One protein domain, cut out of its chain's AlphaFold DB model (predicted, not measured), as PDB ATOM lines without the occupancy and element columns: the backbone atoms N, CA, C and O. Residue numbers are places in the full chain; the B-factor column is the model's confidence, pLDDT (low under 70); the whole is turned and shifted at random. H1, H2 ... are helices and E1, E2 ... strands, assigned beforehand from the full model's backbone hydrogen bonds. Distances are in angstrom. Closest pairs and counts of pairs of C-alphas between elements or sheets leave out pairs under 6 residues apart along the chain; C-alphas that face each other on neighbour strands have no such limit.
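This is residues 2 to 51 of the 262 residues of an uncharacterized protein of Nothophytophthora sp. Chile5 (UniProt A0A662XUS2). The model has little regular structure: an open, drawn-out chain with short helix H1 near one end, a long unnamed stretch through residues 12 to 27, and a two-stranded antiparallel sheet, E1 - E2, near the other end, with H2 in the loop between its strands. Of 50 printed residues, 17 are in named elements, in the order H1, E1, H2, E2, mixed helices and strands. The whole is an extended rod, radius of gyration of the C-alphas 15.7 A, spanning 45 by 20 by 14 A.

H1, residues 7 to 11, is apart from H2, residues 34 to 38, and from E2, residues 46 to 48. E1, residues 28 to 31, and E2 are antiparallel at 145 degrees; N 29 and O 47 are 2.8 A apart, within hydrogen-bond range. H1 has its O i to N i+4 pair within range; H2 has 0 of 1, but 2 of 2 O i to N i+3 pairs.

H1 begins at C-alpha 7 (217.282, 248.177, 212.688) and measures 6.1 A, E1 7.9 A, H2 8.7 A. E2, 6.2 A, ends at C-alpha 48 (216.908, 219.555, 219.066).

The printed part has no cut. H1 to E1 is a long link. Residues 2 to 5 and 34 to 38 have pLDDT under 70.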
ATOM      1  N   HIS A   2     218.829 235.788 209.469       47.78
ATOM      2  CA  HIS A   2     218.470 237.148 209.875       47.78
ATOM      3  C   HIS A   2     219.259 237.499 211.134       47.78
ATOM      4  O   HIS A   2     219.163 236.797 212.140       47.78
ATOM      5  N   ASP A   3     220.058 238.559 211.047       52.31
ATOM      6  CA  ASP A   3     220.802 239.107 212.171       52.31
ATOM      7  C   ASP A   3     219.837 239.550 213.276       52.31
ATOM      8  O   ASP A   3     218.900 240.317 213.048       52.31
ATOM      9  N   THR A   4     220.134 239.158 214.515       54.12
ATOM     10  CA  THR A   4     219.548 239.736 215.739       54.12
ATOM     11  C   THR A   4     219.836 241.241 215.879       54.12
ATOM     12  O   THR A   4     219.338 241.895 216.789       54.12
ATOM     13  N   CYS A   5     220.604 241.804 214.945       54.69
ATOM     14  CA  CYS A   5     220.962 243.207 214.802       54.69
ATOM     15  C   CYS A   5     220.087 243.928 213.755       54.69
ATOM     16  O   CYS A   5     220.578 244.742 212.975       54.69
ATOM     17  N   SER A   6     218.789 243.616 213.688       70.25
ATOM     18  CA  SER A   6     217.876 244.342 212.798       70.25
ATOM     19  C   SER A   6     217.709 245.804 213.265       70.25
ATOM     20  O   SER A   6     217.668 246.055 214.478       70.25
ATOM     21  N   PRO A   7     217.555 246.778 212.343       73.50
ATOM     22  CA  PRO A   7     217.282 248.177 212.688       73.50
ATOM     23  C   PRO A   7     216.086 248.343 213.639       73.50
ATOM     24  O   PRO A   7     216.088 249.224 214.495       73.50
ATOM     25  N   SER A   8     215.091 247.457 213.543       78.19
ATOM     26  CA  SER A   8     213.904 247.462 214.404       78.19
ATOM     27  C   SER A   8     214.222 247.068 215.850       78.19
ATOM     28  O   SER A   8     213.679 247.658 216.779       78.19
ATOM     29  N   VAL A   9     215.124 246.102 216.063       80.06
ATOM     30  CA  VAL A   9     215.575 245.698 217.410       80.06
ATOM     31  C   VAL A   9     216.354 246.835 218.069       80.06
ATOM     32  O   VAL A   9     216.131 247.146 219.241       80.06
ATOM     33  N   GLN A  10     217.232 247.483 217.299       79.94
ATOM     34  CA  GLN A  10     218.003 248.634 217.767       79.94
ATOM     35  C   GLN A  10     217.093 249.818 218.118       79.94
ATOM     36  O   GLN A  10     217.288 250.444 219.158       79.94
ATOM     37  N   ALA A  11     216.061 250.085 217.309       86.31
ATOM     38  CA  ALA A  11     215.085 251.145 217.563       86.31
ATOM     39  C   ALA A  11     214.280 250.932 218.859       86.31
ATOM     40  O   ALA A  11     213.903 251.901 219.514       86.31
ATOM     41  N   LEU A  12     214.052 249.676 219.256       88.50
ATOM     42  CA  LEU A  12     213.395 249.323 220.519       88.50
ATOM     43  C   LEU A  12     214.338 249.373 221.734       88.50
ATOM     44  O   LEU A  12     213.892 249.161 222.859       88.50
ATOM     45  N   GLY A  13     215.634 249.637 221.530       89.44
ATOM     46  CA  GLY A  13     216.625 249.702 222.605       89.44
ATOM     47  C   GLY A  13     216.880 248.359 223.297       89.44
ATOM     48  O   GLY A  13     217.369 248.342 224.426       89.44
ATOM     49  N   ILE A  14     216.541 247.236 222.652       86.62
ATOM     50  CA  ILE A  14     216.735 245.899 223.218       86.62
ATOM     51  C   ILE A  14     218.213 245.511 223.047       86.62
ATOM     52  O   ILE A  14     218.691 245.413 221.914       86.62
ATOM     53  N   PRO A  15     218.964 245.263 224.135       86.19
ATOM     54  CA  PRO A  15     220.344 244.814 224.042       86.19
ATOM     55  C   PRO A  15     220.441 243.455 223.344       86.19
ATOM     56  O   PRO A  15     219.780 242.496 223.740       86.19
ATOM     57  N   ALA A  16     221.335 243.343 222.360       82.38
ATOM     58  CA  ALA A  16     221.491 242.130 221.552       82.38
ATOM     59  C   ALA A  16     221.795 240.867 222.383       82.38
ATOM     60  O   ALA A  16     221.370 239.777 222.018       82.38
ATOM     61  N   HIS A  17     222.476 241.006 223.525       86.00
ATOM     62  CA  HIS A  17     222.791 239.884 224.416       86.00
ATOM     63  C   HIS A  17     221.567 239.301 225.146       86.00
ATOM     64  O   HIS A  17     221.670 238.219 225.715       86.00
ATOM     65  N   MET A  18     220.429 240.006 225.160       88.88
ATOM     66  CA  MET A  18     219.166 239.485 225.695       88.88
ATOM     67  C   MET A  18     218.388 238.660 224.664       88.88
ATOM     68  O   MET A  18     217.409 238.005 225.020       88.88
ATOM     69  N   LEU A  19     218.785 238.706 223.389       88.19
ATOM     70  CA  LEU A  19     218.127 237.947 222.337       88.19
ATOM     71  C   LEU A  19     218.682 236.521 222.256       88.19
ATOM     72  O   LEU A  19     219.883 236.309 222.447       88.19
ATOM     73  N   PRO A  20     217.831 235.531 221.941       87.00
ATOM     74  CA  PRO A  20     218.291 234.173 221.709       87.00
ATOM     75  C   PRO A  20     219.217 234.111 220.487       87.00
ATOM     76  O   PRO A  20     219.039 234.829 219.502       87.00
ATOM     77  N   VAL A  21     220.190 233.200 220.534       86.00
ATOM     78  CA  VAL A  21     221.040 232.895 219.378       86.00
ATOM     79  C   VAL A  21     220.210 232.139 218.343       86.00
ATOM     80  O   VAL A  21     219.709 231.049 218.622       86.00
ATOM     81  N   VAL A  22     220.083 232.704 217.143       83.94
ATOM     82  CA  VAL A  22     219.367 232.068 216.032       83.94
ATOM     83  C   VAL A  22     220.182 230.884 215.516       83.94
ATOM     84  O   VAL A  22     221.353 231.027 215.162       83.94
ATOM     85  N   LYS A  23     219.556 229.709 215.463       83.94
ATOM     86  CA  LYS A  23     220.125 228.483 214.890       83.94
ATOM     87  C   LYS A  23     219.221 227.960 213.776       83.94
ATOM     88  O   LYS A  23     218.043 228.305 213.721       83.94
ATOM     89  N   ALA A  24     219.785 227.138 212.896       78.31
ATOM     90  CA  ALA A  24     219.021 226.473 211.848       78.31
ATOM     91  C   ALA A  24     218.001 225.481 212.450       78.31
ATOM     92  O   ALA A  24     218.297 224.862 213.482       78.31
ATOM     93  N   PRO A  25     216.823 225.310 211.824       77.00
ATOM     94  CA  PRO A  25     215.902 224.223 212.142       77.00
ATOM     95  C   PRO A  25     216.616 222.862 212.208       77.00
ATOM     96  O   PRO A  25     217.532 222.593 211.436       77.00
ATOM     97  N   GLY A  26     216.256 222.030 213.189       76.38
ATOM     98  CA  GLY A  26     216.898 220.727 213.402       76.38
ATOM     99  C   GLY A  26     218.291 220.769 214.052       76.38
ATOM    100  O   GLY A  26     218.854 219.716 214.343       76.38
ATOM    101  N   ALA A  27     218.856 221.944 214.349       84.19
ATOM    102  CA  ALA A  27     220.129 222.027 215.064       84.19
ATOM    103  C   ALA A  27     220.026 221.463 216.489       84.19
ATOM    104  O   ALA A  27     219.049 221.697 217.195       84.19
ATOM    105  N   ILE A  28     221.074 220.793 216.967       87.62
ATOM    106  CA  ILE A  28     221.155 220.361 218.366       87.62
ATOM    107  C   ILE A  28     221.482 221.581 219.244       87.62
ATOM    108  O   ILE A  28     222.471 222.294 219.032       87.62
ATOM    109  N   VAL A  29     220.631 221.849 220.235       89.56
ATOM    110  CA  VAL A  29     220.818 222.946 221.199       89.56
ATOM    111  C   VAL A  29     221.553 222.505 222.457       89.56
ATOM    112  O   VAL A  29     222.152 223.346 223.122       89.56
ATOM    113  N   GLY A  30     221.562 221.204 222.744       89.69
ATOM    114  CA  GLY A  30     222.254 220.622 223.886       89.69
ATOM    115  C   GLY A  30     221.974 219.131 224.020       89.69
ATOM    116  O   GLY A  30     221.527 218.481 223.076       89.69
ATOM    117  N   GLN A  31     222.231 218.593 225.205       89.94
ATOM    118  CA  GLN A  31     221.928 217.213 225.572       89.94
ATOM    119  C   GLN A  31     221.192 217.190 226.912       89.94
ATOM    120  O   GLN A  31     221.369 218.105 227.723       89.94
ATOM    121  N   SER A  32     220.379 216.156 227.134       87.56
ATOM    122  CA  SER A  32     219.763 215.900 228.438       87.56
ATOM    123  C   SER A  32     220.836 215.773 229.528       87.56
ATOM    124  O   SER A  32     221.929 215.252 229.292       87.56
ATOM    125  N   SER A  33     220.535 216.295 230.717       82.12
ATOM    126  CA  SER A  33     221.427 216.352 231.877       82.12
ATOM    127  C   SER A  33     220.932 215.445 233.010       82.12
ATOM    128  O   SER A  33     219.833 214.901 232.977       82.12
ATOM    129  N   ASN A  34     221.715 215.310 234.082       69.19
ATOM    130  CA  ASN A  34     221.356 214.458 235.225       69.19
ATOM    131  C   ASN A  34     220.039 214.856 235.931       69.19
ATOM    132  O   ASN A  34     219.470 214.019 236.636       69.19
ATOM    133  N   LEU A  35     219.547 216.092 235.745       60.44
ATOM    134  CA  LEU A  35     218.260 216.553 236.292       60.44
ATOM    135  C   LEU A  35     217.064 215.769 235.712       60.44
ATOM    136  O   LEU A  35     215.987 215.734 236.307       60.44
ATOM    137  N   ASP A  36     217.283 215.085 234.591       60.59
ATOM    138  CA  ASP A  36     216.249 214.410 233.816       60.59
ATOM    139  C   ASP A  36     215.892 213.013 234.360       60.59
ATOM    140  O   ASP A  36     214.914 212.404 233.922       60.59
ATOM    141  N   THR A  37     216.597 212.544 235.403       60.78
ATOM    142  CA  THR A  37     216.184 211.365 236.195       60.78
ATOM    143  C   THR A  37     214.837 211.572 236.892       60.78
ATOM    144  O   THR A  37     214.114 210.600 237.095       60.78
ATOM    145  N   LEU A  38     214.458 212.822 237.192       69.69
ATOM    146  CA  LEU A  38     213.138 213.167 237.734       69.69
ATOM    147  C   LEU A  38     212.008 212.943 236.708       69.69
ATOM    148  O   LEU A  38     210.887 212.615 237.086       69.69
ATOM    149  N   LEU A  39     212.309 213.113 235.417       75.62
ATOM    150  CA  LEU A  39     211.369 212.959 234.301       75.62
ATOM    151  C   LEU A  39     211.451 211.571 233.644       75.62
ATOM    152  O   LEU A  39     210.683 211.277 232.733       75.62
ATOM    153  N   GLY A  40     212.380 210.720 234.095       79.38
ATOM    154  CA  GLY A  40     212.609 209.387 233.536       79.38
ATOM    155  C   GLY A  40     213.251 209.385 232.145       79.38
ATOM    156  O   GLY A  40     213.162 208.373 231.449       79.38
ATOM    157  N   LEU A  41     213.883 210.484 231.715       81.25
ATOM    158  CA  LEU A  41     214.537 210.552 230.405       81.25
ATOM    159  C   LEU A  41     215.981 210.022 230.477       81.25
ATOM    160  O   LEU A  41     216.667 210.230 231.484       81.25
ATOM    161  N   PRO A  42     216.483 209.362 229.415       81.75
ATOM    162  CA  PRO A  42     217.874 208.937 229.367       81.75
ATOM    163  C   PRO A  42     218.820 210.144 229.329       81.75
ATOM    164  O   PRO A  42     218.510 211.187 228.752       81.75
ATOM    165  N   ASN A  43     219.997 209.983 229.926       85.44
ATOM    166  CA  ASN A  43     221.050 210.996 229.947       85.44
ATOM    167  C   ASN A  43     221.823 211.029 228.616       85.44
ATOM    168  O   ASN A  43     222.033 209.981 228.003       85.44
ATOM    169  N   GLY A  44     222.266 212.213 228.187       86.38
ATOM    170  CA  GLY A  44     223.071 212.395 226.978       86.38
ATOM    171  C   GLY A  44     222.280 212.330 225.669       86.38
ATOM    172  O   GLY A  44     222.878 212.252 224.596       86.38
ATOM    173  N   ILE A  45     220.946 212.364 225.727       86.81
ATOM    174  CA  ILE A  45     220.090 212.378 224.539       86.81
ATOM    175  C   ILE A  45     220.143 213.771 223.900       86.81
ATOM    176  O   ILE A  45     219.974 214.766 224.610       86.81
ATOM    177  N   PRO A  46     220.361 213.874 222.575       87.69
ATOM    178  CA  PRO A  46     220.331 215.151 221.875       87.69
ATOM    179  C   PRO A  46     218.998 215.884 222.053       87.69
ATOM    180  O   PRO A  46     217.930 215.322 221.813       87.69
ATOM    181  N   VAL A  47     219.076 217.164 222.416       87.62
ATOM    182  CA  VAL A  47     217.937 218.085 222.434       87.62
ATOM    183  C   VAL A  47     218.014 218.942 221.179       87.62
ATOM    184  O   VAL A  47     218.974 219.690 220.982       87.62
ATOM    185  N   TYR A  48     217.006 218.819 220.323       86.38
ATOM    186  CA  TYR A  48     216.908 219.555 219.066       86.38
ATOM    187  C   TYR A  48     216.270 220.931 219.283       86.38
ATOM    188  O   TYR A  48     215.491 221.128 220.217       86.38
ATOM    189  N   LEU A  49     216.615 221.891 218.424       85.69
ATOM    190  CA  LEU A  49     216.025 223.224 218.408       85.69
ATOM    191  C   LEU A  49     214.504 223.085 218.242       85.69
ATOM    192  O   LEU A  49     214.065 222.447 217.279       85.69
ATOM    193  N   PRO A  50     213.698 223.658 219.152       78.62
ATOM    194  CA  PRO A  50     212.254 223.581 219.038       78.62
ATOM    195  C   PRO A  50     211.790 224.283 217.763       78.62
ATOM    196  O   PRO A  50     212.320 225.323 217.365       78.62
ATOM    197  N   MET A  51     210.771 223.707 217.140       81.81
ATOM    198  CA  MET A  51     210.095 224.270 215.977       81.81
ATOM    199  C   MET A  51     208.704 224.742 216.396       81.81
ATOM    200  O   MET A  51     208.145 224.245 217.375       81.81
TER     201      MET A  51